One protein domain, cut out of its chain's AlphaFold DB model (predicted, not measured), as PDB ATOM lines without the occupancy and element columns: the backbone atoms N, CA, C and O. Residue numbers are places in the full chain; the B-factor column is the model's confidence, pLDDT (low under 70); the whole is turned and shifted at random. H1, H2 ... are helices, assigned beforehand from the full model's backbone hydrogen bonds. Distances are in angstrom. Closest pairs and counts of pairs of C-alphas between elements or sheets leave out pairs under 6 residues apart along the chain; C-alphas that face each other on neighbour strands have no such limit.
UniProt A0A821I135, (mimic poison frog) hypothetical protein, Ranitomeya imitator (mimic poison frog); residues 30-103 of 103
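This is residues 30 to 103 of the 103 residues of the protein "(mimic poison frog) hypothetical protein" of Ranitomeya imitator (mimic poison frog) (UniProt A0A821I135). H1, the longest helix, has H3 packed beside it, running the same way, while H2 crosses residues 38 to 46 of H1; the three centres make a triangle. Past H3, a tail with no named element, residues 90 to 103, runs across one end. The printed part has 74 residues, with helices H1, H2 and H3 in chain order and no named strand: all helix, compact, radius of gyration of the C-alphas 12.7 A, spans 37 by 20 by 20 A.

H1, residues 35 to 52, touches H3, residues 76 to 89, closest at the C-alphas of Leu 43 and Leu 82, 6.2 A, at a shallow tilt of 31 degrees, the same way. With residues 38 to 46 alone, H1 touches H2, residues 58 to 68, closest at the C-alphas of Gly 42 and Val 62, 6.2 A, at a steep tilt of 53 degrees, opposite ways. H2 and H3 are close but not clearly touching, the closest C-alphas, Val 58 and Leu 82, being 7.4 A apart. Every O i to N i+4 pair is within hydrogen-bond range in H1 and H2, and 8 of 10 in H3.

H1 is 25.8 A long from C-alpha 35 (276.605, 186.965, 223.832), H2 15.5 A, and H3 20.0 A, ending at C-alpha 89 (262.080, 188.880, 239.997).

The C-alphas farthest apart, Ser 70 and Gln 103, are 39.5 A apart. The printed part has no cut; the link H1 to H2 is tight, H2 to H3 short. Residues 92 to 103 have pLDDT under 70.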
ATOM      1  N   CYS A  30     273.152 191.897 219.100       95.06
ATOM      2  CA  CYS A  30     274.168 192.715 219.747       95.06
ATOM      3  C   CYS A  30     275.300 192.979 218.743       95.06
ATOM      4  O   CYS A  30     275.006 193.288 217.593       95.06
ATOM      5  N   SER A  31     276.567 192.867 219.147       96.56
ATOM      6  CA  SER A  31     277.701 193.009 218.218       96.56
ATOM      7  C   SER A  31     277.927 191.724 217.407       96.56
ATOM      8  O   SER A  31     277.897 191.744 216.185       96.56
ATOM      9  N   ASP A  32     278.038 190.579 218.087       93.75
ATOM     10  CA  ASP A  32     278.224 189.252 217.469       93.75
ATOM     11  C   ASP A  32     276.914 188.455 217.296       93.75
ATOM     12  O   ASP A  32     276.897 187.342 216.760       93.75
ATOM     13  N   GLY A  33     275.803 189.015 217.781       95.69
ATOM     14  CA  GLY A  33     274.497 188.357 217.800       95.69
ATOM     15  C   GLY A  33     274.441 187.096 218.666       95.69
ATOM     16  O   GLY A  33     273.536 186.291 218.471       95.69
ATOM     17  N   SER A  34     275.386 186.899 219.591       96.38
ATOM     18  CA  SER A  34     275.471 185.672 220.391       96.38
ATOM     19  C   SER A  34     275.491 185.942 221.891       96.38
ATOM     20  O   SER A  34     274.671 185.394 222.619       96.38
ATOM     21  N   LYS A  35     276.372 186.817 222.383       95.75
ATOM     22  CA  LYS A  35     276.605 186.965 223.832       95.75
ATOM     23  C   LYS A  35     275.408 187.576 224.564       95.75
ATOM     24  O   LYS A  35     274.613 186.872 225.183       95.75
ATOM     25  N   ARG A  36     275.235 188.897 224.425       96.94
ATOM     26  CA  ARG A  36     274.122 189.645 225.039       96.94
ATOM     27  C   ARG A  36     272.775 189.258 224.434       96.94
ATOM     28  O   ARG A  36     271.786 189.209 225.157       96.94
ATOM     29  N   THR A  37     272.749 188.933 223.139       98.00
ATOM     30  CA  THR A  37     271.573 188.337 222.490       98.00
ATOM     31  C   THR A  37     271.156 187.055 223.200       98.00
ATOM     32  O   THR A  37     269.990 186.910 223.547       98.00
ATOM     33  N   GLY A  38     272.096 186.153 223.488       97.88
ATOM     34  CA  GLY A  38     271.813 184.912 224.196       97.88
ATOM     35  C   GLY A  38     271.340 185.128 225.622       97.88
ATOM     36  O   GLY A  38     270.379 184.482 226.025       97.88
ATOM     37  N   THR A  39     271.928 186.075 226.356       97.81
ATOM     38  CA  THR A  39     271.441 186.436 227.697       97.81
ATOM     39  C   THR A  39     270.006 186.961 227.642       97.81
ATOM     40  O   THR A  39     269.162 186.521 228.420       97.81
ATOM     41  N   PHE A  40     269.689 187.846 226.690       97.06
ATOM     42  CA  PHE A  40     268.328 188.359 226.516       97.06
ATOM     43  C   PHE A  40     267.336 187.248 226.155       97.06
ATOM     44  O   PHE A  40     266.297 187.128 226.799       97.06
ATOM     45  N   CYS A  41     267.651 186.424 225.151       97.56
ATOM     46  CA  CYS A  41     266.779 185.331 224.723       97.56
ATOM     47  C   CYS A  41     266.596 184.285 225.831       97.56
ATOM     48  O   CYS A  41     265.486 183.804 226.036       97.56
ATOM     49  N   GLY A  42     267.657 183.971 226.579       97.31
ATOM     50  CA  GLY A  42     267.601 183.061 227.722       97.31
ATOM     51  C   GLY A  42     266.657 183.572 228.793       97.31
ATOM     52  O   GLY A  42     265.717 182.874 229.160       97.31
ATOM     53  N   LEU A  43     266.836 184.823 229.220       96.56
ATOM     54  CA  LEU A  43     265.958 185.443 230.205       96.56
ATOM     55  C   LEU A  43     264.512 185.553 229.701       96.56
ATOM     56  O   LEU A  43     263.576 185.314 230.458       96.56
ATOM     57  N   TRP A  44     264.307 185.878 228.423       94.88
ATOM     58  CA  TRP A  44     262.970 185.942 227.837       94.88
ATOM     59  C   TRP A  44     262.247 184.596 227.896       94.88
ATOM     60  O   TRP A  44     261.083 184.559 228.303       94.88
ATOM     61  N   ASN A  45     262.939 183.519 227.513       95.00
ATOM     62  CA  ASN A  45     262.413 182.159 227.539       95.00
ATOM     63  C   ASN A  45     262.115 181.719 228.973       95.00
ATOM     64  O   ASN A  45     261.015 181.257 229.241       95.00
ATOM     65  N   LEU A  46     263.037 181.963 229.909       94.88
ATOM     66  CA  LEU A  46     262.860 181.622 231.324       94.88
ATOM     67  C   LEU A  46     261.656 182.337 231.939       94.88
ATOM     68  O   LEU A  46     260.865 181.720 232.642       94.88
ATOM     69  N   LEU A  47     261.461 183.619 231.621       90.81
ATOM     70  CA  LEU A  47     260.286 184.371 232.064       90.81
ATOM     71  C   LEU A  47     258.987 183.908 231.383       90.81
ATOM     72  O   LEU A  47     257.918 184.100 231.952       90.81
ATOM     73  N   GLN A  48     259.035 183.361 230.158       87.69
ATOM     74  CA  GLN A  48     257.858 182.731 229.538       87.69
ATOM     75  C   GLN A  48     257.525 181.412 230.240       87.69
ATOM     76  O   GLN A  48     256.392 181.251 230.678       87.69
ATOM     77  N   SER A  49     258.498 180.509 230.396       89.81
ATOM     78  CA  SER A  49     258.293 179.219 231.070       89.81
ATOM     79  C   SER A  49     257.825 179.407 232.510       89.81
ATOM     80  O   SER A  49     256.840 178.802 232.910       89.81
ATOM     81  N   ALA A  50     258.409 180.349 233.254       87.56
ATOM     82  CA  ALA A  50     257.941 180.684 234.596       87.56
ATOM     83  C   ALA A  50     256.469 181.128 234.637       87.56
ATOM     84  O   ALA A  50     255.778 180.868 235.614       87.56
ATOM     85  N   GLN A  51     255.996 181.821 233.595       83.25
ATOM     86  CA  GLN A  51     254.632 182.343 233.532       83.25
ATOM     87  C   GLN A  51     253.613 181.310 233.037       83.25
ATOM     88  O   GLN A  51     252.471 181.329 233.485       83.25
ATOM     89  N   VAL A  52     253.994 180.487 232.062       83.38
ATOM     90  CA  VAL A  52     253.084 179.564 231.365       83.38
ATOM     91  C   VAL A  52     253.127 178.166 231.973       83.38
ATOM     92  O   VAL A  52     252.099 177.504 232.058       83.38
ATOM     93  N   GLU A  53     254.313 177.720 232.377       85.62
ATOM     94  CA  GLU A  53     254.592 176.349 232.816       85.62
ATOM     95  C   GLU A  53     254.881 176.272 234.322       85.62
ATOM     96  O   GLU A  53     254.994 175.175 234.852       85.62
ATOM     97  N   GLU A  54     255.027 177.417 235.007       85.25
ATOM     98  CA  GLU A  54     255.416 177.526 236.426       85.25
ATOM     99  C   GLU A  54     256.746 176.824 236.766       85.25
ATOM    100  O   GLU A  54     257.032 176.506 237.921       85.25
ATOM    101  N   VAL A  55     257.599 176.618 235.755       86.69
ATOM    102  CA  VAL A  55     258.892 175.933 235.865       86.69
ATOM    103  C   VAL A  55     260.009 176.817 235.316       86.69
ATOM    104  O   VAL A  55     259.847 177.543 234.333       86.69
ATOM    105  N   ILE A  56     261.174 176.745 235.959       91.12
ATOM    106  CA  ILE A  56     262.391 177.454 235.559       91.12
ATOM    107  C   ILE A  56     263.537 176.450 235.490       91.12
ATOM    108  O   ILE A  56     263.918 175.865 236.501       91.12
ATOM    109  N   ASP A  57     264.135 176.308 234.308       95.06
ATOM    110  CA  ASP A  57     265.346 175.513 234.103       95.06
ATOM    111  C   ASP A  57     266.373 176.318 233.297       95.06
ATOM    112  O   ASP A  57     266.376 176.351 232.058       95.06
ATOM    113  N   VAL A  58     267.251 177.016 234.024       96.50
ATOM    114  CA  VAL A  58     268.301 177.858 233.433       96.50
ATOM    115  C   VAL A  58     269.290 177.014 232.631       96.50
ATOM    116  O   VAL A  58     269.681 177.404 231.526       96.50
ATOM    117  N   PHE A  59     269.658 175.836 233.141       97.56
ATOM    118  CA  PHE A  59     270.636 174.969 232.498       97.56
ATOM    119  C   PHE A  59     270.134 174.475 231.143       97.56
ATOM    120  O   PHE A  59     270.822 174.652 230.133       97.56
ATOM    121  N   GLN A  60     268.929 173.898 231.088       98.12
ATOM    122  CA  GLN A  60     268.367 173.399 229.832       98.12
ATOM    123  C   GLN A  60     268.097 174.533 228.853       98.12
ATOM    124  O   GLN A  60     268.392 174.385 227.664       98.12
ATOM    125  N   THR A  61     267.631 175.689 229.334       98.00
ATOM    126  CA  THR A  61     267.410 176.856 228.471       98.00
ATOM    127  C   THR A  61     268.708 177.301 227.797       98.00
ATOM    128  O   THR A  61     268.766 177.431 226.571       98.00
ATOM    129  N   VAL A  62     269.786 177.485 228.563       98.31
ATOM    130  CA  VAL A  62     271.077 177.921 228.007       98.31
ATOM    131  C   VAL A  62     271.704 176.835 227.136       98.31
ATOM    132  O   VAL A  62     272.231 177.138 226.064       98.31
ATOM    133  N   LYS A  63     271.605 175.562 227.537       98.25
ATOM    134  CA  LYS A  63     272.039 174.425 226.717       98.25
ATOM    135  C   LYS A  63     271.326 174.417 225.367       98.25
ATOM    136  O   LYS A  63     271.978 174.226 224.343       98.25
ATOM    137  N   HIS A  64     270.016 174.656 225.346       98.38
ATOM    138  CA  HIS A  64     269.249 174.745 224.109       98.38
ATOM    139  C   HIS A  64     269.734 175.908 223.235       98.38
ATOM    140  O   HIS A  64     270.021 175.702 222.060       98.38
ATOM    141  N   LEU A  65     269.919 177.106 223.800       98.31
ATOM    142  CA  LEU A  65     270.432 178.259 223.048       98.31
ATOM    143  C   LEU A  65     271.810 177.992 222.433       98.31
ATOM    144  O   LEU A  65     272.026 178.295 221.261       98.31
ATOM    145  N   ARG A  66     272.719 177.364 223.187       97.88
ATOM    146  CA  ARG A  66     274.056 176.983 222.702       97.88
ATOM    147  C   ARG A  66     274.019 175.923 221.597       97.88
ATOM    148  O   ARG A  66     274.937 175.883 220.785       97.88
ATOM    149  N   ARG A  67     272.972 175.089 221.537       98.19
ATOM    150  CA  ARG A  67     272.739 174.166 220.408       98.19
ATOM    151  C   ARG A  67     272.247 174.887 219.154       98.19
ATOM    152  O   ARG A  67     272.566 174.441 218.061       98.19
ATOM    153  N   GLN A  68     271.480 175.967 219.306       97.75
ATOM    154  CA  GLN A  68     270.935 176.731 218.177       97.75
ATOM    155  C   GLN A  68     271.970 177.673 217.548       97.75
ATOM    156  O   GLN A  68     271.965 177.882 216.338       97.75
ATOM    157  N   ARG A  69     272.861 178.263 218.357       97.06
ATOM    158  CA  ARG A  69     273.909 179.173 217.876       97.06
ATOM    159  C   ARG A  69     275.143 179.127 218.776       97.06
ATOM    160  O   ARG A  69     275.040 179.101 220.002       97.06
ATOM    161  N   SER A  70     276.325 179.173 218.168       97.00
ATOM    162  CA  SER A  70     277.593 179.226 218.896       97.00
ATOM    163  C   SER A  70     277.770 180.549 219.658       97.00
ATOM    164  O   SER A  70     277.302 181.615 219.248       97.00
ATOM    165  N   GLY A  71     278.455 180.479 220.802       95.81
ATOM    166  CA  GLY A  71     278.778 181.650 221.624       95.81
ATOM    167  C   GLY A  71     277.604 182.235 222.418       95.81
ATOM    168  O   GLY A  71     277.741 183.317 222.986       95.81
ATOM    169  N   MET A  72     276.455 181.554 222.462       98.25
ATOM    170  CA  MET A  72     275.312 181.982 223.273       98.25
ATOM    171  C   MET A  72     275.641 181.874 224.764       98.25
ATOM    172  O   MET A  72     276.035 180.802 225.232       98.25
ATOM    173  N   VAL A  73     275.456 182.978 225.502       97.38
ATOM    174  CA  VAL A  73     275.747 183.080 226.948       97.38
ATOM    175  C   VAL A  73     277.156 182.547 227.243       97.38
ATOM    176  O   VAL A  73     277.326 181.515 227.887       97.38
ATOM    177  N   SER A  74     278.179 183.160 226.647       95.06
ATOM    178  CA  SER A  74     279.526 182.574 226.598       95.06
ATOM    179  C   SER A  74     280.338 182.754 227.879       95.06
ATOM    180  O   SER A  74     281.341 182.067 228.037       95.06
ATOM    181  N   SER A  75     279.966 183.700 228.746       97.38
ATOM    182  CA  SER A  75     280.704 184.002 229.976       97.38
ATOM    183  C   SER A  75     279.944 183.547 231.220       97.38
ATOM    184  O   SER A  75     278.719 183.392 231.188       97.38
ATOM    185  N   PHE A  76     280.678 183.318 232.308       97.88
ATOM    186  CA  PHE A  76     280.097 182.920 233.587       97.88
ATOM    187  C   PHE A  76     279.176 184.012 234.134       97.88
ATOM    188  O   PHE A  76     278.046 183.723 234.504       97.88
ATOM    189  N   GLU A  77     279.596 185.270 234.050       98.25
ATOM    190  CA  GLU A  77     278.858 186.433 234.550       98.25
ATOM    191  C   GLU A  77     277.505 186.585 233.840       98.25
ATOM    192  O   GLU A  77     276.511 186.981 234.435       98.25
ATOM    193  N   GLN A  78     277.427 186.232 232.551       98.19
ATOM    194  CA  GLN A  78     276.160 186.223 231.812       98.19
ATOM    195  C   GLN A  78     275.223 185.101 232.258       98.19
ATOM    196  O   GLN A  78     274.008 185.257 232.157       98.19
ATOM    197  N   TYR A  79     275.780 183.964 232.670       98.31
ATOM    198  CA  TYR A  79     275.025 182.822 233.170       98.31
ATOM    199  C   TYR A  79     274.534 183.084 234.600       98.31
ATOM    200  O   TYR A  79     273.352 182.903 234.875       98.31
ATOM    201  N   GLU A  80     275.407 183.597 235.464       98.19
ATOM    202  CA  GLU A  80     275.102 184.068 236.819       98.19
ATOM    203  C   GLU A  80     274.022 185.153 236.802       98.19
ATOM    204  O   GLU A  80     273.007 185.024 237.483       98.19
ATOM    205  N   PHE A  81     274.141 186.136 235.902       97.44
ATOM    206  CA  PHE A  81     273.129 187.177 235.723       97.44
ATOM    207  C   PHE A  81     271.714 186.618 235.494       97.44
ATOM    208  O   PHE A  81     270.737 187.224 235.942       97.44
ATOM    209  N   LEU A  82     271.570 185.481 234.798       96.94
ATOM    210  CA  LEU A  82     270.259 184.849 234.612       96.94
ATOM    211  C   LEU A  82     269.690 184.352 235.942       96.94
ATOM    212  O   LEU A  82     268.512 184.586 236.204       96.94
ATOM    213  N   TYR A  83     270.508 183.709 236.776       95.75
ATOM    214  CA  TYR A  83     270.090 183.256 238.103       95.75
ATOM    215  C   TYR A  83     269.726 184.432 239.006       95.75
ATOM    216  O   TYR A  83     268.620 184.449 239.543       95.75
ATOM    217  N   ASP A  84     270.594 185.439 239.105       95.00
ATOM    218  CA  ASP A  84     270.377 186.607 239.967       95.00
ATOM    219  C   ASP A  84     269.121 187.384 239.566       95.00
ATOM    220  O   ASP A  84     268.303 187.795 240.398       95.00
ATOM    221  N   THR A  85     268.920 187.561 238.258       93.69
ATOM    222  CA  THR A  85     267.733 188.250 237.747       93.69
ATOM    223  C   THR A  85     266.465 187.447 238.023       93.69
ATOM    224  O   THR A  85     265.440 188.026 238.376       93.69
ATOM    225  N   LEU A  86     266.495 186.120 237.881       91.62
ATOM    226  CA  LEU A  86     265.328 185.287 238.173       91.62
ATOM    227  C   LEU A  86     265.011 185.263 239.667       91.62
ATOM    228  O   LEU A  86     263.861 185.482 240.030       91.62
ATOM    229  N   ALA A  87     266.015 185.085 240.526       89.31
ATOM    230  CA  ALA A  87     265.841 185.076 241.977       89.31
ATOM    231  C   ALA A  87     265.303 186.413 242.517       89.31
ATOM    232  O   ALA A  87     264.517 186.428 243.459       89.31
ATOM    233  N   SER A  88     265.691 187.540 241.908       88.06
ATOM    234  CA  SER A  88     265.185 188.866 242.296       88.06
ATOM    235  C   SER A  88     263.789 189.185 241.758       88.06
ATOM    236  O   SER A  88     263.081 189.998 242.350       88.06
ATOM    237  N   THR A  89     263.374 188.580 240.640       84.00
ATOM    238  CA  THR A  89     262.080 188.880 239.997       84.00
ATOM    239  C   THR A  89     260.986 187.870 240.314       84.00
ATOM    240  O   THR A  89     259.807 188.205 240.204       84.00
ATOM    241  N   ILE A  90     261.358 186.654 240.705       80.75
ATOM    242  CA  ILE A  90     260.440 185.561 240.989       80.75
ATOM    243  C   ILE A  90     260.710 185.097 242.422       80.75
ATOM    244  O   ILE A  90     261.788 184.566 242.689       80.75
ATOM    245  N   PRO A  91     259.766 185.295 243.359       70.38
ATOM    246  CA  PRO A  91     259.967 184.882 244.738       70.38
ATOM    247  C   PRO A  91     260.141 183.362 244.805       70.38
ATOM    248  O   PRO A  91     259.298 182.607 244.320       70.38
ATOM    249  N   ALA A  92     261.234 182.913 245.422       61.38
ATOM    250  CA  ALA A  92     261.481 181.499 245.651       61.38
ATOM    251  C   ALA A  92     260.404 180.933 246.590       61.38
ATOM    252  O   ALA A  92     260.319 181.309 247.757       61.38
ATOM    253  N   GLN A  93     259.575 180.026 246.083       56.72
ATOM    254  CA  GLN A  93     258.578 179.306 246.872       56.72
ATOM    255  C   GLN A  93     258.839 177.812 246.748       56.72
ATOM    256  O   GLN A  93     258.182 177.161 245.962       56.72
ATOM    257  N   ASN A  94     259.806 177.259 247.485       51.75
ATOM    258  CA  ASN A  94     259.947 175.809 247.721       51.75
ATOM    259  C   ASN A  94     259.595 174.879 246.523       51.75
ATOM    260  O   ASN A  94     258.907 173.878 246.704       51.75
ATOM    261  N   GLY A  95     260.037 175.211 245.300       55.72
ATOM    262  CA  GLY A  95     259.769 174.429 244.080       55.72
ATOM    263  C   GLY A  95     258.510 174.783 243.261       55.72
ATOM    264  O   GLY A  95     258.234 174.089 242.291       55.72
ATOM    265  N   GLN A  96     257.769 175.842 243.598       53.38
ATOM    266  CA  GLN A  96     256.621 176.377 242.850       53.38
ATOM    267  C   GLN A  96     256.810 177.874 242.555       53.38
ATOM    268  O   GLN A  96     257.348 178.615 243.375       53.38
ATOM    269  N   VAL A  97     256.377 178.336 241.381       58.31
ATOM    270  CA  VAL A  97     256.474 179.743 240.963       58.31
ATOM    271  C   VAL A  97     255.111 180.419 241.140       58.31
ATOM    272  O   VAL A  97     254.214 180.196 240.338       58.31
ATOM    273  N   LYS A  98     254.936 181.296 242.145       54.75
ATOM    274  CA  LYS A  98     253.815 182.264 242.149       54.75
ATOM    275  C   LYS A  98     254.299 183.637 241.718       54.75
ATOM    276  O   LYS A  98     255.159 184.240 242.357       54.75
ATOM    277  N   ILE A  99     253.688 184.159 240.661       60.59
ATOM    278  CA  ILE A  99     253.949 185.512 240.177       60.59
ATOM    279  C   ILE A  99     253.282 186.512 241.127       60.59
ATOM    280  O   ILE A  99     252.058 186.644 241.140       60.59
ATOM    281  N   THR A 100     254.077 187.258 241.895       52.88
ATOM    282  CA  THR A 100     253.584 188.459 242.579       52.88
ATOM    283  C   THR A 100     253.440 189.564 241.540       52.88
ATOM    284  O   THR A 100     254.404 190.240 241.179       52.88
ATOM    285  N   ILE A 101     252.229 189.733 241.012       52.88
ATOM    286  CA  ILE A 101     251.892 190.902 240.202       52.88
ATOM    287  C   ILE A 101     251.778 192.075 241.177       52.88
ATOM    288  O   ILE A 101     250.774 192.211 241.870       52.88
ATOM    289  N   HIS A 102     252.815 192.909 241.257       50.50
ATOM    290  CA  HIS A 102     252.658 194.241 241.833       50.50
ATOM    291  C   HIS A 102     251.702 195.028 240.925       50.50
ATOM    292  O   HIS A 102     252.048 195.329 239.779       50.50
ATOM    293  N   GLN A 103     250.481 195.250 241.426       35.31
ATOM    294  CA  GLN A 103     249.537 196.246 240.912       35.31
ATOM    295  C   GLN A 103     250.135 197.649 241.028       35.31
ATOM    296  O   GLN A 103     250.836 197.903 242.035       35.31
TER     297      GLN A 103